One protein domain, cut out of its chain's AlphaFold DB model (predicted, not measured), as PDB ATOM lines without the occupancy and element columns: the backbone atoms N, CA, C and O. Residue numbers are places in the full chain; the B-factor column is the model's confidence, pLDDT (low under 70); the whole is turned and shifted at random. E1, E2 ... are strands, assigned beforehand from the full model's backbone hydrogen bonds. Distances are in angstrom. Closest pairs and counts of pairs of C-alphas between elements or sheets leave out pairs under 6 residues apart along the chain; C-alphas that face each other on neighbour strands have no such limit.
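This is residues 79 to 239 of the 870 residues of an uncharacterized protein of Hyaloscypha hepaticicola (UniProt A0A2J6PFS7). There is little regular structure, but three small sheets stack partly face to face: E5 E6 E7 in the middle, E1 E2 E3 E4 and E8 E9 E10 E11 on either side. Each is a meander, each strand the antiparallel neighbour of the one before. The 161 printed residues, 62 in 11 named strands, are all strand in class and compact, with radius of gyration of the C-alphas 15.3 A and spans 47 by 38 by 27 A.

E1 is 84 to 89, beginning at C-alpha (163.679, 125.714, 115.364); E2 97 to 102; E3 108 to 113; E4 123 to 126. E5 is 136 to 142, 17.1 A long; E6 149 to 154; E7 157 to 162. E8 is 186 to 190; E9 201 to 205; E10 215 to 220; E11 231 to 235, ending at C-alpha (140.548, 119.107, 130.035).

In hairpin E2 and E3, N 111 and O 99 are 2.8 A apart, within hydrogen-bond range. The closest C-alphas of E2 and E5, Gly 101 and Val 136, are 4.6 A apart; those of E5 and E8, Gly 138 and Ser 188, 4.7 A.

The printed part has no cut. Link E7 to E8 is long, 23 residues. Low confidence, under 70, includes residues 194 to 199.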
ATOM      1  N   TRP A  79     166.730 130.214 104.703       93.25
ATOM      2  CA  TRP A  79     165.589 130.501 105.567       93.25
ATOM      3  C   TRP A  79     165.748 131.852 106.255       93.25
ATOM      4  O   TRP A  79     166.777 132.160 106.846       93.25
ATOM      5  N   ASN A  80     164.696 132.663 106.212       87.19
ATOM      6  CA  ASN A  80     164.655 133.978 106.850       87.19
ATOM      7  C   ASN A  80     164.425 133.919 108.370       87.19
ATOM      8  O   ASN A  80     164.539 134.954 109.019       87.19
ATOM      9  N   ARG A  81     164.063 132.744 108.910       83.50
ATOM     10  CA  ARG A  81     163.791 132.472 110.332       83.50
ATOM     11  C   ARG A  81     164.062 130.992 110.658       83.50
ATOM     12  O   ARG A  81     163.132 130.179 110.641       83.50
ATOM     13  N   PRO A  82     165.331 130.612 110.860       87.31
ATOM     14  CA  PRO A  82     165.747 129.236 111.106       87.31
ATOM     15  C   PRO A  82     165.613 128.803 112.576       87.31
ATOM     16  O   PRO A  82     166.145 127.762 112.946       87.31
ATOM     17  N   ASP A  83     164.920 129.573 113.414       89.94
ATOM     18  CA  ASP A  83     164.835 129.319 114.850       89.94
ATOM     19  C   ASP A  83     163.903 128.149 115.189       89.94
ATOM     20  O   ASP A  83     162.697 128.317 115.411       89.94
ATOM     21  N   LEU A  84     164.454 126.938 115.210       94.38
ATOM     22  CA  LEU A  84     163.679 125.714 115.364       94.38
ATOM     23  C   LEU A  84     163.697 125.183 116.789       94.38
ATOM     24  O   LEU A  84     164.716 125.183 117.473       94.38
ATOM     25  N   THR A  85     162.561 124.646 117.217       92.94
ATOM     26  CA  THR A  85     162.411 123.948 118.501       92.94
ATOM     27  C   THR A  85     162.178 122.464 118.345       92.94
ATOM     28  O   THR A  85     162.365 121.726 119.302       92.94
ATOM     29  N   CYS A  86     161.669 122.024 117.195       94.31
ATOM     30  CA  CYS A  86     161.268 120.641 117.021       94.31
ATOM     31  C   CYS A  86     161.302 120.206 115.556       94.31
ATOM     32  O   CYS A  86     161.073 120.989 114.629       94.31
ATOM     33  N   LEU A  87     161.551 118.910 115.386       96.25
ATOM     34  CA  LEU A  87     161.414 118.178 114.137       96.25
ATOM     35  C   LEU A  87     160.389 117.067 114.329       96.25
ATOM     36  O   LEU A  87     160.329 116.451 115.393       96.25
ATOM     37  N   VAL A  88     159.616 116.776 113.287       95.12
ATOM     38  CA  VAL A  88     158.786 115.572 113.251       95.12
ATOM     39  C   VAL A  88     158.819 114.941 111.868       95.12
ATOM     40  O   VAL A  88     158.705 115.619 110.846       95.12
ATOM     41  N   ARG A  89     158.946 113.614 111.843       92.25
ATOM     42  CA  ARG A  89     158.805 112.810 110.630       92.25
ATOM     43  C   ARG A  89     157.348 112.789 110.189       92.25
ATOM     44  O   ARG A  89     156.478 112.483 110.998       92.25
ATOM     45  N   GLY A  90     157.124 113.113 108.922       87.12
ATOM     46  CA  GLY A  90     155.949 112.957 108.063       87.12
ATOM     47  C   GLY A  90     155.559 111.501 107.771       87.12
ATOM     48  O   GLY A  90     156.301 110.592 108.106       87.12
ATOM     49  N   ASP A  91     154.363 111.276 107.212       82.50
ATOM     50  CA  ASP A  91     153.875 109.903 106.910       82.50
ATOM     51  C   ASP A  91     153.552 109.688 105.429       82.50
ATOM     52  O   ASP A  91     153.169 108.586 105.042       82.50
ATOM     53  N   ARG A  92     153.669 110.726 104.585       82.69
ATOM     54  CA  ARG A  92     153.440 110.572 103.139       82.69
ATOM     55  C   ARG A  92     154.571 109.795 102.474       82.69
ATOM     56  O   ARG A  92     154.315 109.062 101.525       82.69
ATOM     57  N   ASP A  93     155.788 109.970 102.975       83.25
ATOM     58  CA  ASP A  93     157.012 109.333 102.496       83.25
ATOM     59  C   ASP A  93     158.099 109.414 103.585       83.25
ATOM     60  O   ASP A  93     157.951 110.147 104.566       83.25
ATOM     61  N   ILE A  94     159.216 108.704 103.412       80.25
ATOM     62  CA  ILE A  94     160.396 108.810 104.273       80.25
ATOM     63  C   ILE A  94     160.974 110.233 104.261       80.25
ATOM     64  O   ILE A  94     161.452 110.695 105.286       80.25
ATOM     65  N   PHE A  95     160.858 110.985 103.163       84.69
ATOM     66  CA  PHE A  95     161.356 112.367 103.087       84.69
ATOM     67  C   PHE A  95     160.364 113.419 103.587       84.69
ATOM     68  O   PHE A  95     160.689 114.604 103.621       84.69
ATOM     69  N   ASP A  96     159.156 113.022 103.980       89.75
ATOM     70  CA  ASP A  96     158.192 113.941 104.571       89.75
ATOM     71  C   ASP A  96     158.696 114.324 105.973       89.75
ATOM     72  O   ASP A  96     158.764 113.480 106.861       89.75
ATOM     73  N   VAL A  97     159.128 115.570 106.174       94.69
ATOM     74  CA  VAL A  97     159.644 116.078 107.457       94.69
ATOM     75  C   VAL A  97     159.145 117.490 107.665       94.69
ATOM     76  O   VAL A  97     159.180 118.313 106.748       94.69
ATOM     77  N   PHE A  98     158.736 117.773 108.896       96.62
ATOM     78  CA  PHE A  98     158.367 119.107 109.332       96.62
ATOM     79  C   PHE A  98     159.375 119.624 110.347       96.62
ATOM     80  O   PHE A  98     159.784 118.908 111.263       96.62
ATOM     81  N   ALA A  99     159.729 120.892 110.192       97.00
ATOM     82  CA  ALA A  99     160.561 121.635 111.116       97.00
ATOM     83  C   ALA A  99     159.774 122.841 111.616       97.00
ATOM     84  O   ALA A  99     159.287 123.643 110.818       97.00
ATOM     85  N   ALA A 100     159.623 122.961 112.931       96.62
ATOM     86  CA  ALA A 100     158.846 124.032 113.531       96.62
ATOM     87  C   ALA A 100     159.602 124.717 114.666       96.62
ATOM     88  O   ALA A 100     160.489 124.141 115.301       96.62
ATOM     89  N   GLY A 101     159.236 125.968 114.915       94.25
ATOM     90  CA  GLY A 101     159.790 126.749 116.006       94.25
ATOM     91  C   GLY A 101     159.192 128.139 116.075       94.25
ATOM     92  O   GLY A 101     157.999 128.340 115.829       94.25
ATOM     93  N   GLY A 102     160.010 129.113 116.428       80.44
ATOM     94  CA  GLY A 102     159.589 130.500 116.488       80.44
ATOM     95  C   GLY A 102     160.745 131.385 116.898       80.44
ATOM     96  O   GLY A 102     161.333 131.180 117.960       80.44
ATOM     97  N   GLY A 103     161.058 132.327 116.012       65.88
ATOM     98  CA  GLY A 103     162.232 133.180 116.117       65.88
ATOM     99  C   GLY A 103     162.127 134.296 117.134       65.88
ATOM    100  O   GLY A 103     161.161 134.389 117.891       65.88
ATOM    101  N   ILE A 104     163.136 135.168 117.112       57.94
ATOM    102  CA  ILE A 104     163.346 136.281 118.056       57.94
ATOM    103  C   ILE A 104     162.106 137.191 118.188       57.94
ATOM    104  O   ILE A 104     161.836 137.722 119.263       57.94
ATOM    105  N   ASP A 105     161.289 137.304 117.136       69.44
ATOM    106  CA  ASP A 105     160.067 138.124 117.125       69.44
ATOM    107  C   ASP A 105     158.860 137.457 117.823       69.44
ATOM    108  O   ASP A 105     157.760 138.018 117.858       69.44
ATOM    109  N   GLY A 106     159.018 136.222 118.309       77.81
ATOM    110  CA  GLY A 106     157.951 135.428 118.919       77.81
ATOM    111  C   GLY A 106     156.874 134.966 117.933       77.81
ATOM    112  O   GLY A 106     155.788 134.587 118.357       77.81
ATOM    113  N   GLN A 107     157.119 135.014 116.619       87.38
ATOM    114  CA  GLN A 107     156.221 134.439 115.612       87.38
ATOM    115  C   GLN A 107     156.641 133.015 115.266       87.38
ATOM    116  O   GLN A 107     157.825 132.740 115.074       87.38
ATOM    117  N   GLY A 108     155.659 132.124 115.160       91.69
ATOM    118  CA  GLY A 108     155.889 130.728 114.832       91.69
ATOM    119  C   GLY A 108     156.372 130.566 113.399       91.69
ATOM    120  O   GLY A 108     155.977 131.317 112.507       91.69
ATOM    121  N   THR A 109     157.202 129.557 113.172       94.31
ATOM    122  CA  THR A 109     157.630 129.144 111.836       94.31
ATOM    123  C   THR A 109     157.349 127.671 111.651       94.31
ATOM    124  O   THR A 109     157.524 126.881 112.580       94.31
ATOM    125  N   LEU A 110     156.950 127.303 110.440       96.00
ATOM    126  CA  LEU A 110     156.769 125.922 110.039       96.00
ATOM    127  C   LEU A 110     157.357 125.744 108.642       96.00
ATOM    128  O   LEU A 110     157.096 126.536 107.739       96.00
ATOM    129  N   TRP A 111     158.148 124.696 108.484       96.25
ATOM    130  CA  TRP A 111     158.782 124.320 107.236       96.25
ATOM    131  C   TRP A 111     158.495 122.852 106.955       96.25
ATOM    132  O   TRP A 111     158.453 122.035 107.874       96.25
ATOM    133  N   GLU A 112     158.305 122.527 105.686       95.88
ATOM    134  CA  GLU A 112     158.056 121.175 105.187       95.88
ATOM    135  C   GLU A 112     159.095 120.855 104.118       95.88
ATOM    136  O   GLU A 112     159.313 121.660 103.208       95.88
ATOM    137  N   ASN A 113     159.732 119.689 104.209       94.31
ATOM    138  CA  ASN A 113     160.607 119.222 103.141       94.31
ATOM    139  C   ASN A 113     159.780 118.986 101.866       94.31
ATOM    140  O   ASN A 113     158.815 118.226 101.857       94.31
ATOM    141  N   GLY A 114     160.151 119.684 100.800       84.06
ATOM    142  CA  GLY A 114     159.408 119.820  99.554       84.06
ATOM    143  C   GLY A 114     159.841 118.881  98.437       84.06
ATOM    144  O   GLY A 114     159.412 119.087  97.303       84.06
ATOM    145  N   ASP A 115     160.678 117.884  98.721       77.31
ATOM    146  CA  ASP A 115     161.191 116.964  97.711       77.31
ATOM    147  C   ASP A 115     161.025 115.492  98.121       77.31
ATOM    148  O   ASP A 115     161.448 115.082  99.202       77.31
ATOM    149  N   TRP A 116     160.415 114.703  97.232       73.88
ATOM    150  CA  TRP A 116     160.293 113.239  97.335       73.88
ATOM    151  C   TRP A 116     161.373 112.506  96.524       73.88
ATOM    152  O   TRP A 116     161.401 111.280  96.491       73.88
ATOM    153  N   SER A 117     162.256 113.226  95.826       71.69
ATOM    154  CA  SER A 117     163.216 112.649  94.877       71.69
ATOM    155  C   SER A 117     164.411 111.934  95.517       71.69
ATOM    156  O   SER A 117     165.282 111.450  94.796       71.69
ATOM    157  N   GLY A 118     164.458 111.823  96.847       68.75
ATOM    158  CA  GLY A 118     165.571 111.190  97.558       68.75
ATOM    159  C   GLY A 118     166.480 112.157  98.315       68.75
ATOM    160  O   GLY A 118     167.380 111.726  99.038       68.75
ATOM    161  N   GLU A 119     166.274 113.466  98.164       77.38
ATOM    162  CA  GLU A 119     167.098 114.484  98.806       77.38
ATOM    163  C   GLU A 119     166.268 115.408  99.697       77.38
ATOM    164  O   GLU A 119     165.207 115.887  99.321       77.38
ATOM    165  N   PHE A 120     166.807 115.762 100.865       84.75
ATOM    166  CA  PHE A 120     166.251 116.814 101.726       84.75
ATOM    167  C   PHE A 120     166.590 118.229 101.204       84.75
ATOM    168  O   PHE A 120     166.939 119.125 101.972       84.75
ATOM    169  N   GLY A 121     166.615 118.399  99.878       79.12
ATOM    170  CA  GLY A 121     167.250 119.526  99.192       79.12
ATOM    171  C   GLY A 121     166.378 120.768  99.027       79.12
ATOM    172  O   GLY A 121     166.914 121.850  98.791       79.12
ATOM    173  N   SER A 122     165.056 120.643  99.165       89.25
ATOM    174  CA  SER A 122     164.134 121.775  99.071       89.25
ATOM    175  C   SER A 122     163.209 121.807 100.275       89.25
ATOM    176  O   SER A 122     162.669 120.786 100.676       89.25
ATOM    177  N   TRP A 123     163.029 122.983 100.866       94.44
ATOM    178  CA  TRP A 123     162.142 123.176 102.006       94.44
ATOM    179  C   TRP A 123     161.196 124.325 101.716       94.44
ATOM    180  O   TRP A 123     161.622 125.416 101.328       94.44
ATOM    181  N   ASN A 124     159.911 124.069 101.916       93.88
ATOM    182  CA  ASN A 124     158.849 125.033 101.724       93.88
ATOM    183  C   ASN A 124     158.524 125.683 103.064       93.88
ATOM    184  O   ASN A 124     158.231 124.991 104.040       93.88
ATOM    185  N   ASN A 125     158.557 127.014 103.106       94.19
ATOM    186  CA  ASN A 125     157.974 127.749 104.221       94.19
ATOM    187  C   ASN A 125     156.456 127.567 104.166       94.19
ATOM    188  O   ASN A 125     155.827 127.918 103.165       94.19
ATOM    189  N   ILE A 126     155.875 127.027 105.231       94.62
ATOM    190  CA  ILE A 126     154.431 127.014 105.412       94.62
ATOM    191  C   ILE A 126     154.073 128.312 106.122       94.62
ATOM    192  O   ILE A 126     154.261 128.445 107.333       94.62
ATOM    193  N   ASP A 127     153.562 129.267 105.346       90.38
ATOM    194  CA  ASP A 127     153.209 130.585 105.854       90.38
ATOM    195  C   ASP A 127     152.088 130.470 106.896       90.38
ATOM    196  O   ASP A 127     150.913 130.274 106.577       90.38
ATOM    197  N   LEU A 128     152.463 130.598 108.170       91.38
ATOM    198  CA  LEU A 128     151.513 130.735 109.270       91.38
ATOM    199  C   LEU A 128     150.866 132.135 109.271       91.38
ATOM    200  O   LEU A 128     149.940 132.384 110.036       91.38
ATOM    201  N   GLY A 129     151.299 133.051 108.400       79.44
ATOM    202  CA  GLY A 129     150.664 134.330 108.119       79.44
ATOM    203  C   GLY A 129     150.531 135.231 109.345       79.44
ATOM    204  O   GLY A 129     151.433 135.365 110.167       79.44
ATOM    205  N   LEU A 130     149.358 135.861 109.473       82.12
ATOM    206  CA  LEU A 130     148.973 136.676 110.633       82.12
ATOM    207  C   LEU A 130     148.424 135.840 111.798       82.12
ATOM    208  O   LEU A 130     147.844 136.409 112.729       82.12
ATOM    209  N   LEU A 131     148.535 134.506 111.750       89.31
ATOM    210  CA  LEU A 131     148.058 133.684 112.852       89.31
ATOM    211  C   LEU A 131     148.851 134.068 114.102       89.31
ATOM    212  O   LEU A 131     150.085 134.048 114.096       89.31
ATOM    213  N   PRO A 132     148.175 134.428 115.202       91.69
ATOM    214  CA  PRO A 132     148.854 134.775 116.429       91.69
ATOM    215  C   PRO A 132     149.260 133.469 117.104       91.69
ATOM    216  O   PRO A 132     148.691 133.145 118.131       91.69
ATOM    217  N   THR A 133     150.170 132.683 116.523       92.69
ATOM    218  CA  THR A 133     150.600 131.394 117.085       92.69
ATOM    219  C   THR A 133     151.529 131.590 118.274       92.69
ATOM    220  O   THR A 133     151.534 130.774 119.189       92.69
ATOM    221  N   GLY A 134     152.293 132.685 118.286       93.00
ATOM    222  CA  GLY A 134     153.472 132.747 119.140       93.00
ATOM    223  C   GLY A 134     154.533 131.741 118.662       93.00
ATOM    224  O   GLY A 134     154.408 131.208 117.553       93.00
ATOM    225  N   LYS A 135     155.521 131.415 119.499       92.38
ATOM    226  CA  LYS A 135     156.476 130.328 119.219       92.38
ATOM    227  C   LYS A 135     155.763 128.972 119.122       92.38
ATOM    228  O   LYS A 135     154.887 128.674 119.937       92.38
ATOM    229  N   VAL A 136     156.114 128.151 118.128       95.31
ATOM    230  CA  VAL A 136     155.712 126.736 118.088       95.31
ATOM    231  C   VAL A 136     156.651 125.974 119.015       95.31
ATOM    232  O   VAL A 136     157.858 126.094 118.873       95.31
ATOM    233  N   ASN A 137     156.109 125.231 119.976       93.88
ATOM    234  CA  ASN A 137     156.881 124.466 120.961       93.88
ATOM    235  C   ASN A 137     156.881 122.965 120.655       93.88
ATOM    236  O   ASN A 137     157.824 122.259 120.992       93.88
ATOM    237  N   GLY A 138     155.837 122.471 119.987       95.06
ATOM    238  CA  GLY A 138     155.723 121.073 119.597       95.06
ATOM    239  C   GLY A 138     154.936 120.924 118.307       95.06
ATOM    240  O   GLY A 138     153.991 121.672 118.054       95.06
ATOM    241  N   VAL A 139     155.313 119.936 117.507       96.50
ATOM    242  CA  VAL A 139     154.608 119.558 116.285       96.50
ATOM    243  C   VAL A 139     154.385 118.053 116.299       96.50
ATOM    244  O   VAL A 139     155.261 117.279 116.678       96.50
ATOM    245  N   THR A 140     153.189 117.628 115.918       95.38
ATOM    246  CA  THR A 140     152.862 116.214 115.749       95.38
ATOM    247  C   THR A 140     151.899 116.040 114.585       95.38
ATOM    248  O   THR A 140     151.378 117.015 114.035       95.38
ATOM    249  N   LYS A 141     151.651 114.789 114.209       92.31
ATOM    250  CA  LYS A 141     150.653 114.435 113.202       92.31
ATOM    251  C   LYS A 141     149.716 113.380 113.736       92.31
ATOM    252  O   LYS A 141     150.136 112.510 114.487       92.31
ATOM    253  N   ILE A 142     148.462 113.443 113.323       91.12
ATOM    254  CA  ILE A 142     147.432 112.469 113.689       91.12
ATOM    255  C   ILE A 142     146.716 111.967 112.434       91.12
ATOM    256  O   ILE A 142     146.649 112.692 111.441       91.12
ATOM    257  N   HIS A 143     146.154 110.755 112.515       89.00
ATOM    258  CA  HIS A 143     145.437 110.087 111.414       89.00
ATOM    259  C   HIS A 143     143.980 109.732 111.733       89.00
ATOM    260  O   HIS A 143     143.586 108.570 111.590       89.00
ATOM    261  N   PRO A 144     143.147 110.672 112.207       82.44
ATOM    262  CA  PRO A 144     141.749 110.364 112.464       82.44
ATOM    263  C   PRO A 144     141.069 109.956 111.156       82.44
ATOM    264  O   PRO A 144     141.081 110.694 110.173       82.44
ATOM    265  N   SER A 145     140.461 108.769 111.148       82.12
ATOM    266  CA  SER A 145     139.712 108.256 109.991       82.12
ATOM    267  C   SER A 145     140.515 108.218 108.676       82.12
ATOM    268  O   SER A 145     139.946 108.373 107.598       82.12
ATOM    269  N   GLY A 146     141.838 108.014 108.753       83.81
ATOM    270  CA  GLY A 146     142.722 107.933 107.581       83.81
ATOM    271  C   GLY A 146     143.101 109.281 106.954       83.81
ATOM    272  O   GLY A 146     143.665 109.300 105.863       83.81
ATOM    273  N   LEU A 147     142.796 110.401 107.616       88.19
ATOM    274  CA  LEU A 147     143.209 111.738 107.192       88.19
ATOM    275  C   LEU A 147     144.472 112.161 107.926       88.19
ATOM    276  O   LEU A 147     144.468 112.206 109.150       88.19
ATOM    277  N   SER A 148     145.502 112.576 107.196       90.81
ATOM    278  CA  SER A 148     146.708 113.125 107.811       90.81
ATOM    279  C   SER A 148     146.486 114.579 108.226       90.81
ATOM    280  O   SER A 148     146.205 115.443 107.393       90.81
ATOM    281  N   ILE A 149     146.636 114.867 109.516       93.50
ATOM    282  CA  ILE A 149     146.467 116.206 110.094       93.50
ATOM    283  C   ILE A 149     147.752 116.593 110.809       93.50
ATOM    284  O   ILE A 149     148.234 115.836 111.650       93.50
ATOM    285  N   ILE A 150     148.274 117.785 110.525       96.12
ATOM    286  CA  ILE A 150     149.359 118.384 111.304       96.12
ATOM    287  C   ILE A 150     148.783 119.184 112.466       96.12
ATOM    288  O   ILE A 150     147.801 119.913 112.304       96.12
ATOM    289  N   VAL A 151     149.399 119.054 113.639       96.94
ATOM    290  CA  VAL A 151     148.998 119.745 114.865       96.94
ATOM    291  C   VAL A 151     150.207 120.435 115.484       96.94
ATOM    292  O   VAL A 151     151.266 119.828 115.640       96.94
ATOM    293  N   LEU A 152     150.032 121.697 115.865       97.12
ATOM    294  CA  LEU A 152     151.041 122.561 116.464       97.12
ATOM    295  C   LEU A 152     150.621 122.918 117.894       97.12
ATOM    296  O   LEU A 152     149.536 123.465 118.095       97.12
ATOM    297  N   ALA A 153     151.480 122.656 118.876       96.19
ATOM    298  CA  ALA A 153     151.423 123.288 120.192       96.19
ATOM    299  C   ALA A 153     152.188 124.608 120.129       96.19
ATOM    300  O   ALA A 153     153.390 124.605 119.860       96.19
ATOM    301  N   CYS A 154     151.517 125.727 120.381       95.69
ATOM    302  CA  CYS A 154     152.125 127.050 120.312       95.69
ATOM    303  C   CYS A 154     151.886 127.866 121.590       95.69
ATOM    304  O   CYS A 154     151.010 127.565 122.403       95.69
ATOM    305  N   GLU A 155     152.635 128.955 121.754       92.25
ATOM    306  CA  GLU A 155     152.478 129.906 122.863       92.25
ATOM    307  C   GLU A 155     151.133 130.641 122.900       92.25
ATOM    308  O   GLU A 155     150.847 131.315 123.892       92.25
ATOM    309  N   LYS A 156     150.339 130.558 121.824       93.38
ATOM    310  CA  LYS A 156     149.010 131.176 121.705       93.38
ATOM    311  C   LYS A 156     147.922 130.226 121.203       93.38
ATOM    312  O   LYS A 156     146.969 130.630 120.526       93.38
ATOM    313  N   GLY A 157     148.055 128.946 121.528       94.25
ATOM    314  CA  GLY A 157     147.035 127.928 121.296       94.25
ATOM    315  C   GLY A 157     147.567 126.648 120.673       94.25
ATOM    316  O   GLY A 157     148.736 126.545 120.314       94.25
ATOM    317  N   VAL A 158     146.659 125.692 120.495       95.50
ATOM    318  CA  VAL A 158     146.880 124.533 119.628       95.50
ATOM    319  C   VAL A 158     146.257 124.825 118.274       95.50
ATOM    320  O   VAL A 158     145.105 125.256 118.205       95.50
ATOM    321  N   TRP A 159     147.009 124.599 117.205       96.56
ATOM    322  CA  TRP A 159     146.583 124.846 115.830       96.56
ATOM    323  C   TRP A 159     146.650 123.557 115.028       96.56
ATOM    324  O   TRP A 159     147.515 122.724 115.279       96.56
ATOM    325  N   TRP A 160     145.752 123.374 114.065       96.88
ATOM    326  CA  TRP A 160     145.749 122.178 113.228       96.88
ATOM    327  C   TRP A 160     145.345 122.486 111.790       96.88
ATOM    328  O   TRP A 160     144.571 123.409 111.549       96.88
ATOM    329  N   SER A 161     145.855 121.703 110.843       96.12
ATOM    330  CA  SER A 161     145.472 121.747 109.428       96.12
ATOM    331  C   SER A 161     145.484 120.334 108.856       96.12
ATOM    332  O   SER A 161     146.322 119.518 109.240       96.12
ATOM    333  N   LEU A 162     144.598 120.051 107.900       94.31
ATOM    334  CA  LEU A 162     144.770 118.885 107.031       94.31
ATOM    335  C   LEU A 162     146.103 119.017 106.283       94.31
ATOM    336  O   LEU A 162     146.469 120.132 105.884       94.31
ATOM    337  N   LEU A 163     146.817 117.905 106.097       93.25
ATOM    338  CA  LEU A 163     147.964 117.876 105.197       93.25
ATOM    339  C   LEU A 163     147.460 117.951 103.751       93.25
ATOM    340  O   LEU A 163     146.581 117.174 103.366       93.25
ATOM    341  N   PRO A 164     148.004 118.854 102.925       93.06
ATOM    342  CA  PRO A 164     147.692 118.866 101.509       93.06
ATOM    343  C   PRO A 164     148.193 117.583 100.832       93.06
ATOM    344  O   PRO A 164     149.214 117.003 101.210       93.06
ATOM    345  N   ALA A 165     147.480 117.162  99.783       87.56
ATOM    346  CA  ALA A 165     147.811 115.953  99.026       87.56
ATOM    347  C   ALA A 165     149.196 116.016  98.349       87.56
ATOM    348  O   ALA A 165     149.807 114.978  98.116       87.56
ATOM    349  N   GLY A 166     149.689 117.221  98.041       85.75
ATOM    350  CA  GLY A 166     151.036 117.462  97.522       85.75
ATOM    351  C   GLY A 166     151.871 118.317  98.476       85.75
ATOM    352  O   GLY A 166     151.323 119.094  99.261       85.75
ATOM    353  N   LEU A 167     153.194 118.178  98.383       82.94
ATOM    354  CA  LEU A 167     154.167 119.012  99.095       82.94
ATOM    355  C   LEU A 167     153.997 120.493  98.758       82.94
ATOM    356  O   LEU A 167     153.706 120.840  97.611       82.94
ATOM    357  N   GLY A 168     154.199 121.368  99.747       82.12
ATOM    358  CA  GLY A 168     154.058 122.813  99.560       82.12
ATOM    359  C   GLY A 168     152.627 123.249  99.232       82.12
ATOM    360  O   GLY A 168     152.418 124.348  98.720       82.12
ATOM    361  N   GLY A 169     151.633 122.388  99.478       88.31
ATOM    362  CA  GLY A 169     150.231 122.753  99.318       88.31
ATOM    363  C   GLY A 169     149.774 123.792 100.348       88.31
ATOM    364  O   GLY A 169     150.497 124.168 101.265       88.31
ATOM    365  N   VAL A 170     148.539 124.272 100.197       91.81
ATOM    366  CA  VAL A 170     147.988 125.311 101.078       91.81
ATOM    367  C   VAL A 170     147.497 124.695 102.384       91.81
ATOM    368  O   VAL A 170     146.578 123.874 102.385       91.81
ATOM    369  N   TYR A 171     148.065 125.146 103.499       95.06
ATOM    370  CA  TYR A 171     147.630 124.782 104.844       95.06
ATOM    371  C   TYR A 171     146.530 125.737 105.314       95.06
ATOM    372  O   TYR A 171     146.646 126.954 105.191       95.06
ATOM    373  N   SER A 172     145.445 125.188 105.859       94.81
ATOM    374  CA  SER A 172     144.294 125.947 106.361       94.81
ATOM    375  C   SER A 172     144.184 125.770 107.870       94.81
ATOM    376  O   SER A 172     143.312 125.054 108.366       94.81
ATOM    377  N   PHE A 173     145.109 126.396 108.599       96.06
ATOM    378  CA  PHE A 173     145.190 126.246 110.047       96.06
ATOM    379  C   PHE A 173     143.956 126.798 110.766       96.06
ATOM    380  O   PHE A 173     143.531 127.933 110.545       96.06
ATOM    381  N   LYS A 174     143.426 126.002 111.696       95.81
ATOM    382  CA  LYS A 174     142.362 126.386 112.626       95.81
ATOM    383  C   LYS A 174     142.873 126.282 114.060       95.81
ATOM    384  O   LYS A 174     143.570 125.327 114.405       95.81
ATOM    385  N   LYS A 175     142.502 127.242 114.913       95.56
ATOM    386  CA  LYS A 175     142.755 127.150 116.360       95.56
ATOM    387  C   LYS A 175     141.821 126.090 116.948       95.56
ATOM    388  O   LYS A 175     140.624 126.099 116.666       95.56
ATOM    389  N   ALA A 176     142.355 125.177 117.749       95.06
ATOM    390  CA  ALA A 176     141.554 124.227 118.505       95.06
ATOM    391  C   ALA A 176     140.728 124.968 119.569       95.06
ATOM    392  O   ALA A 176     141.192 125.932 120.184       95.06
ATOM    393  N   VAL A 177     139.500 124.512 119.796       93.50
ATOM    394  CA  VAL A 177     138.612 125.061 120.819       93.50
ATOM    395  C   VAL A 177     139.059 124.530 122.174       93.50
ATOM    396  O   VAL A 177     139.021 123.324 122.425       93.50
ATOM    397  N   THR A 178     139.478 125.438 123.047       89.44
ATOM    398  CA  THR A 178     139.896 125.145 124.420       89.44
ATOM    399  C   THR A 178     138.809 125.573 125.411       89.44
ATOM    400  O   THR A 178     137.981 126.430 125.087       89.44
ATOM    401  N   PRO A 179     138.770 125.006 126.631       83.88
ATOM    402  CA  PRO A 179     137.866 125.483 127.672       83.88
ATOM    403  C   PRO A 179     138.116 126.971 127.967       83.88
ATOM    404  O   PRO A 179     139.262 127.425 127.981       83.88
ATOM    405  N   SER A 180     137.046 127.740 128.193       73.31
ATOM    406  CA  SER A 180     137.121 129.189 128.415       73.31
ATOM    407  C   SER A 180     138.097 129.544 129.541       73.31
ATOM    408  O   SER A 180     137.984 129.002 130.640       73.31
ATOM    409  N   GLY A 181     139.014 130.481 129.284       68.31
ATOM    410  CA  GLY A 181     140.006 130.932 130.266       68.31
ATOM    411  C   GLY A 181     141.286 130.094 130.324       68.31
ATOM    412  O   GLY A 181     142.134 130.363 131.170       68.31
ATOM    413  N   ALA A 182     141.466 129.102 129.446       60.28
ATOM    414  CA  ALA A 182     142.766 128.458 129.288       60.28
ATOM    415  C   ALA A 182     143.801 129.479 128.780       60.28
ATOM    416  O   ALA A 182     143.566 130.135 127.764       60.28
ATOM    417  N   ALA A 183     144.931 129.618 129.482       63.19
ATOM    418  CA  ALA A 183     146.038 130.441 129.011       63.19
ATOM    419  C   ALA A 183     146.565 129.930 127.670       63.19
ATOM    420  O   ALA A 183     146.443 128.761 127.298       63.19
ATOM    421  N   ASP A 184     147.185 130.854 126.961       80.19
ATOM    422  CA  ASP A 184     147.530 130.706 125.563       80.19
ATOM    423  C   ASP A 184     148.765 129.803 125.333       80.19
ATOM    424  O   ASP A 184     148.961 129.363 124.209       80.19
ATOM    425  N   ARG A 185     149.541 129.414 126.363       89.25
ATOM    426  CA  ARG A 185     150.841 128.721 126.204       89.25
ATOM    427  C   ARG A 185     150.787 127.188 126.276       89.25
ATOM    428  O   ARG A 185     150.572 126.617 127.346       89.25
ATOM    429  N   TRP A 186     151.074 126.524 125.155       92.94
ATOM    430  CA  TRP A 186     151.115 125.061 125.020       92.94
ATOM    431  C   TRP A 186     152.541 124.563 124.799       92.94
ATOM    432  O   TRP A 186     153.264 125.124 123.978       92.94
ATOM    433  N   SER A 187     152.957 123.525 125.528       92.00
ATOM    434  CA  SER A 187     154.330 122.996 125.500       92.00
ATOM    435  C   SER A 187     154.534 121.851 124.530       92.00
ATOM    436  O   SER A 187     155.579 121.787 123.896       92.00
ATOM    437  N   SER A 188     153.587 120.917 124.450       94.44
ATOM    438  CA  SER A 188     153.762 119.701 123.658       94.44
ATOM    439  C   SER A 188     152.435 119.162 123.144       94.44
ATOM    440  O   SER A 188     151.365 119.434 123.696       94.44
ATOM    441  N   VAL A 189     152.518 118.397 122.063       95.44
ATOM    442  CA  VAL A 189     151.419 117.625 121.484       95.44
ATOM    443  C   VAL A 189     151.940 116.242 121.128       95.44
ATOM    444  O   VAL A 189     153.063 116.115 120.645       95.44
ATOM    445  N   ALA A 190     151.123 115.216 121.341       94.00
ATOM    446  CA  ALA A 190     151.439 113.851 120.944       94.00
ATOM    447  C   ALA A 190     150.225 113.181 120.303       94.00
ATOM    448  O   ALA A 190     149.084 113.323 120.757       94.00
ATOM    449  N   ALA A 191     150.494 112.422 119.250       89.31
ATOM    450  CA  ALA A 191     149.511 111.600 118.571       89.31
ATOM    451  C   ALA A 191     149.124 110.362 119.399       89.31
ATOM    452  O   ALA A 191     149.854 109.933 120.292       89.31
ATOM    453  N   GLY A 192     147.969 109.760 119.118       77.06
ATOM    454  CA  GLY A 192     147.826 108.306 119.282       77.06
ATOM    455  C   GLY A 192     148.394 107.578 118.067       77.06
ATOM    456  O   GLY A 192     148.632 108.211 117.042       77.06
ATOM    457  N   ASN A 193     148.571 106.261 118.139       73.12
ATOM    458  CA  ASN A 193     149.159 105.470 117.052       73.12
ATOM    459  C   ASN A 193     148.246 105.335 115.807       73.12
ATOM    460  O   ASN A 193     148.591 104.635 114.859       73.12
ATOM    461  N   GLY A 194     147.070 105.973 115.799       64.12
ATOM    462  CA  GLY A 194     146.142 106.004 114.665       64.12
ATOM    463  C   GLY A 194     145.379 104.700 114.403       64.12
ATOM    464  O   GLY A 194     144.494 104.686 113.550       64.12
ATOM    465  N   LYS A 195     145.655 103.610 115.132       62.12
ATOM    466  CA  LYS A 195     144.957 102.322 114.982       62.12
ATOM    467  C   LYS A 195     143.502 102.387 115.434       62.12
ATOM    468  O   LYS A 195     142.693 101.580 114.974       62.12
ATOM    469  N   TYR A 196     143.151 103.339 116.296       56.31
ATOM    470  CA  TYR A 196     141.763 103.602 116.645       56.31
ATOM    471  C   TYR A 196     141.265 104.837 115.885       56.31
ATOM    472  O   TYR A 196     141.921 105.878 115.910       56.31
ATOM    473  N   PRO A 197     140.087 104.771 115.236       57.06
ATOM    474  CA  PRO A 197     139.496 105.928 114.555       57.06
ATOM    475  C   PRO A 197     139.245 107.112 115.509       57.06
ATOM    476  O   PRO A 197     139.170 108.251 115.053       57.06
ATOM    477  N   ASP A 198     139.214 106.839 116.818       61.44
ATOM    478  CA  ASP A 198     139.098 107.809 117.907       61.44
ATOM    479  C   ASP A 198     140.434 108.115 118.612       61.44
ATOM    480  O   ASP A 198     140.410 108.677 119.706       61.44
ATOM    481  N   SER A 199     141.593 107.714 118.059       61.12
ATOM    482  CA  SER A 199     142.906 107.925 118.690       61.12
ATOM    483  C   SER A 199     143.059 109.406 119.058       61.12
ATOM    484  O   SER A 199     143.208 110.244 118.163       61.12
ATOM    485  N   PRO A 200     143.009 109.755 120.358       73.12
ATOM    486  CA  PRO A 200     142.923 111.146 120.746       73.12
ATOM    487  C   PRO A 200     144.246 111.829 120.429       73.12
ATOM    488  O   PRO A 200     145.323 111.266 120.657       73.12
ATOM    489  N   LEU A 201     144.163 113.063 119.941       91.50
ATOM    490  CA  LEU A 201     145.262 114.001 120.108       91.50
ATOM    491  C   LEU A 201     145.427 114.240 121.605       91.50
ATOM    492  O   LEU A 201     144.443 114.335 122.333       91.50
ATOM    493  N   TRP A 202     146.652 114.419 122.058       92.81
ATOM    494  CA  TRP A 202     146.902 114.892 123.405       92.81
ATOM    495  C   TRP A 202     147.747 116.146 123.343       92.81
ATOM    496  O   TRP A 202     148.682 116.232 122.549       92.81
ATOM    497  N   ALA A 203     147.387 117.123 124.161       93.69
ATOM    498  CA  ALA A 203     148.049 118.412 124.203       93.69
ATOM    499  C   ALA A 203     148.342 118.784 125.650       93.69
ATOM    500  O   ALA A 203     147.490 118.620 126.530       93.69
ATOM    501  N   ALA A 204     149.546 119.296 125.875       91.69
ATOM    502  CA  ALA A 204     150.000 119.720 127.178       91.69
ATOM    503  C   ALA A 204     150.208 121.239 127.228       91.69
ATOM    504  O   ALA A 204     150.716 121.854 126.285       91.69
ATOM    505  N   ARG A 205     149.789 121.843 128.336       88.94
ATOM    506  CA  ARG A 205     149.804 123.289 128.583       88.94
ATOM    507  C   ARG A 205     150.891 123.640 129.601       88.94
ATOM    508  O   ARG A 205     151.158 122.854 130.506       88.94
ATOM    509  N   TRP A 206     151.474 124.833 129.486       86.56
ATOM    510  CA  TRP A 206     152.285 125.412 130.562       86.56
ATOM    511  C   TRP A 206     151.409 125.674 131.787       86.56
ATOM    512  O   TRP A 206     150.286 126.175 131.657       86.56
ATOM    513  N   GLY A 207     151.913 125.359 132.976       77.19
ATOM    514  CA  GLY A 207     151.269 125.846 134.185       77.19
ATOM    515  C   GLY A 207     151.628 127.315 134.394       77.19
ATOM    516  O   GLY A 207     152.704 127.789 134.042       77.19
ATOM    517  N   ASP A 208     150.686 128.068 134.940       72.12
ATOM    518  CA  ASP A 208     150.857 129.481 135.302       72.12
ATOM    519  C   ASP A 208     150.764 129.675 136.822       72.12
ATOM    520  O   ASP A 208     150.404 130.743 137.313       72.12
ATOM    521  N   GLY A 209     151.029 128.602 137.572       67.25
ATOM    522  CA  GLY A 209     150.896 128.555 139.026       67.25
ATOM    523  C   GLY A 209     149.453 128.565 139.545       67.25
ATOM    524  O   GLY A 209     149.262 128.387 140.743       67.25
ATOM    525  N   SER A 210     148.437 128.745 138.687       63.28
ATOM    526  CA  SER A 210     147.033 128.869 139.108       63.28
ATOM    527  C   SER A 210     146.116 127.728 138.653       63.28
ATOM    528  O   SER A 210     145.087 127.491 139.291       63.28
ATOM    529  N   TYR A 211     146.468 126.984 137.596       58.62
ATOM    530  CA  TYR A 211     145.631 125.887 137.092       58.62
ATOM    531  C   TYR A 211     146.164 124.494 137.434       58.62
ATOM    532  O   TYR A 211     147.322 124.166 137.200       58.62
ATOM    533  N   GLN A 212     145.231 123.643 137.867       58.84
ATOM    534  CA  GLN A 212     145.399 122.210 138.123       58.84
ATOM    535  C   GLN A 212     145.280 121.334 136.860       58.84
ATOM    536  O   GLN A 212     145.138 120.130 136.979       58.84
ATOM    537  N   THR A 213     145.210 121.879 135.640       57.75
ATOM    538  CA  THR A 213     145.048 121.043 134.429       57.75
ATOM    539  C   THR A 213     146.036 121.438 133.346       57.75
ATOM    540  O   THR A 213     145.860 122.422 132.630       57.75
ATOM    541  N   ALA A 214     147.085 120.627 133.224       76.31
ATOM    542  CA  ALA A 214     148.095 120.762 132.182       76.31
ATOM    543  C   ALA A 214     147.902 119.785 131.012       76.31
ATOM    544  O   ALA A 214     148.656 119.866 130.052       76.31
ATOM    545  N   LEU A 215     146.914 118.878 131.060       87.81
ATOM    546  CA  LEU A 215     146.711 117.842 130.042       87.81
ATOM    547  C   LEU A 215     145.297 117.875 129.454       87.81
ATOM    548  O   LEU A 215     144.296 117.894 130.177       87.81
ATOM    549  N   PHE A 216     145.231 117.826 128.127       90.75
ATOM    550  CA  PHE A 216     144.001 117.883 127.354       90.75
ATOM    551  C   PHE A 216     143.965 116.745 126.336       90.75
ATOM    552  O   PHE A 216     144.972 116.462 125.687       90.75
ATOM    553  N   ALA A 217     142.794 116.135 126.170       90.19
ATOM    554  CA  ALA A 217     142.526 115.207 125.080       90.19
ATOM    555  C   ALA A 217     141.730 115.927 123.986       90.19
ATOM    556  O   ALA A 217     140.701 116.557 124.247       90.19
ATOM    557  N   GLY A 218     142.228 115.844 122.762       88.94
ATOM    558  CA  GLY A 218     141.625 116.383 121.562       88.94
ATOM    559  C   GLY A 218     140.765 115.353 120.847       88.94
ATOM    560  O   GLY A 218     141.169 114.211 120.645       88.94
ATOM    561  N   SER A 219     139.585 115.795 120.433       90.44
ATOM    562  CA  SER A 219     138.657 115.064 119.564       90.44
ATOM    563  C   SER A 219     138.059 116.038 118.558       90.44
ATOM    564  O   SER A 219     138.009 117.235 118.835       90.44
ATOM    565  N   PHE A 220     137.601 115.561 117.406       90.81
ATOM    566  CA  PHE A 220     136.862 116.409 116.474       90.81
ATOM    567  C   PHE A 220     135.366 116.366 116.789       90.81
ATOM    568  O   PHE A 220     134.829 115.321 117.150       90.81
ATOM    569  N   ASP A 221     134.689 117.507 116.673       91.62
ATOM    570  CA  ASP A 221     133.230 117.586 116.821       91.62
ATOM    571  C   ASP A 221     132.468 116.982 115.627       91.62
ATOM    572  O   ASP A 221     131.276 116.686 115.739       91.62
ATOM    573  N   ARG A 222     133.151 116.823 114.487       90.44
ATOM    574  CA  ARG A 222     132.656 116.337 113.192       90.44
ATOM    575  C   ARG A 222     133.778 115.636 112.422       90.44
ATOM    576  O   ARG A 222     134.914 115.593 112.881       90.44
ATOM    577  N   ASP A 223     133.467 115.121 111.233       88.25
ATOM    578  CA  ASP A 223     134.479 114.651 110.277       88.25
ATOM    579  C   ASP A 223     135.504 115.772 109.998       88.25
ATOM    580  O   ASP A 223     135.080 116.864 109.614       88.25
ATOM    581  N   PRO A 224     136.824 115.549 110.163       87.88
ATOM    582  CA  PRO A 224     137.841 116.571 109.915       87.88
ATOM    583  C   PRO A 224     137.855 117.147 108.486       87.88
ATOM    584  O   PRO A 224     138.409 118.230 108.288       87.88
ATOM    585  N   ASN A 225     137.242 116.473 107.503       88.00
ATOM    586  CA  ASN A 225     137.043 117.003 106.150       88.00
ATOM    587  C   ASN A 225     135.962 118.090 106.066       88.00
ATOM    588  O   ASN A 225     135.936 118.841 105.089       88.00
ATOM    589  N   ASP A 226     135.052 118.183 107.042       90.50
ATOM    590  CA  ASP A 226     134.050 119.249 107.081       90.50
ATOM    591  C   ASP A 226     134.773 120.598 107.303       90.50
ATOM    592  O   ASP A 226     135.472 120.778 108.309       90.50
ATOM    593  N   PRO A 227     134.610 121.602 106.419       88.56
ATOM    594  CA  PRO A 227     135.147 122.943 106.643       88.56
ATOM    595  C   PRO A 227     134.706 123.564 107.978       88.56
ATOM    596  O   PRO A 227     135.409 124.427 108.508       88.56
ATOM    597  N   ALA A 228     133.590 123.108 108.553       91.69
ATOM    598  CA  ALA A 228     133.095 123.513 109.865       91.69
ATOM    599  C   ALA A 228     133.603 122.652 111.038       91.69
ATOM    600  O   ALA A 228     133.258 122.960 112.178       91.69
ATOM    601  N   ALA A 229     134.402 121.606 110.793       92.31
ATOM    602  CA  ALA A 229     134.990 120.788 111.849       92.31
ATOM    603  C   ALA A 229     135.913 121.616 112.740       92.31
ATOM    604  O   ALA A 229     136.737 122.402 112.245       92.31
ATOM    605  N   ASN A 230     135.793 121.378 114.042       93.06
ATOM    606  CA  ASN A 230     136.623 121.942 115.090       93.06
ATOM    607  C   ASN A 230     137.272 120.817 115.888       93.06
ATOM    608  O   ASN A 230     136.630 119.853 116.303       93.06
ATOM    609  N   MET A 231     138.556 120.992 116.171       94.12
ATOM    610  CA  MET A 231     139.234 120.203 117.185       94.12
ATOM    611  C   MET A 231     138.852 120.747 118.562       94.12
ATOM    612  O   MET A 231     139.141 121.901 118.874       94.12
ATOM    613  N   LEU A 232     138.193 119.929 119.375       93.31
ATOM    614  CA  LEU A 232     137.806 120.232 120.746       93.31
ATOM    615  C   LEU A 232     138.828 119.634 121.709       93.31
ATOM    616  O   LEU A 232     138.962 118.410 121.786       93.31
ATOM    617  N   LEU A 233     139.505 120.485 122.477       91.25
ATOM    618  CA  LEU A 233     140.383 120.068 123.564       91.25
ATOM    619  C   LEU A 233     139.584 120.015 124.864       91.25
ATOM    620  O   LEU A 233     139.110 121.034 125.366       91.25
ATOM    621  N   LYS A 234     139.430 118.818 125.427       89.06
ATOM    622  CA  LYS A 234     138.774 118.606 126.719       89.06
ATOM    623  C   LYS A 234     139.836 118.463 127.796       89.06
ATOM    624  O   LYS A 234     140.752 117.656 127.656       89.06
ATOM    625  N   ALA A 235     139.707 119.259 128.856       85.81
ATOM    626  CA  ALA A 235     140.548 119.107 130.035       85.81
ATOM    627  C   ALA A 235     140.334 117.707 130.610       85.81
ATOM    628  O   ALA A 235     139.194 117.269 130.796       85.81
ATOM    629  N   MET A 236     141.430 117.013 130.871       81.75
ATOM    630  CA  MET A 236     141.382 115.705 131.499       81.75
ATOM    631  C   MET A 236     141.442 115.905 133.006       81.75
ATOM    632  O   MET A 236     142.252 116.699 133.488       81.75
ATOM    633  N   VAL A 237     140.560 115.224 133.744       65.62
ATOM    634  CA  VAL A 237     140.609 115.227 135.210       65.62
ATOM    635  C   VAL A 237     141.967 114.658 135.603       65.62
ATOM    636  O   VAL A 237     142.269 113.507 135.282       65.62
ATOM    637  N   GLN A 238     142.809 115.495 136.209       62.69
ATOM    638  CA  GLN A 238     144.108 115.050 136.688       62.69
ATOM    639  C   GLN A 238     143.917 114.083 137.871       62.69
ATOM    640  O   GLN A 238     142.950 114.222 138.624       62.69
ATOM    641  N   PRO A 239     144.840 113.131 138.078       57.72
ATOM    642  CA  PRO A 239     145.154 112.658 139.425       57.72
ATOM    643  C   PRO A 239     145.355 113.866 140.348       57.72
ATOM    644  O   PRO A 239     145.885 114.872 139.886       57.72
TER     645      PRO A 239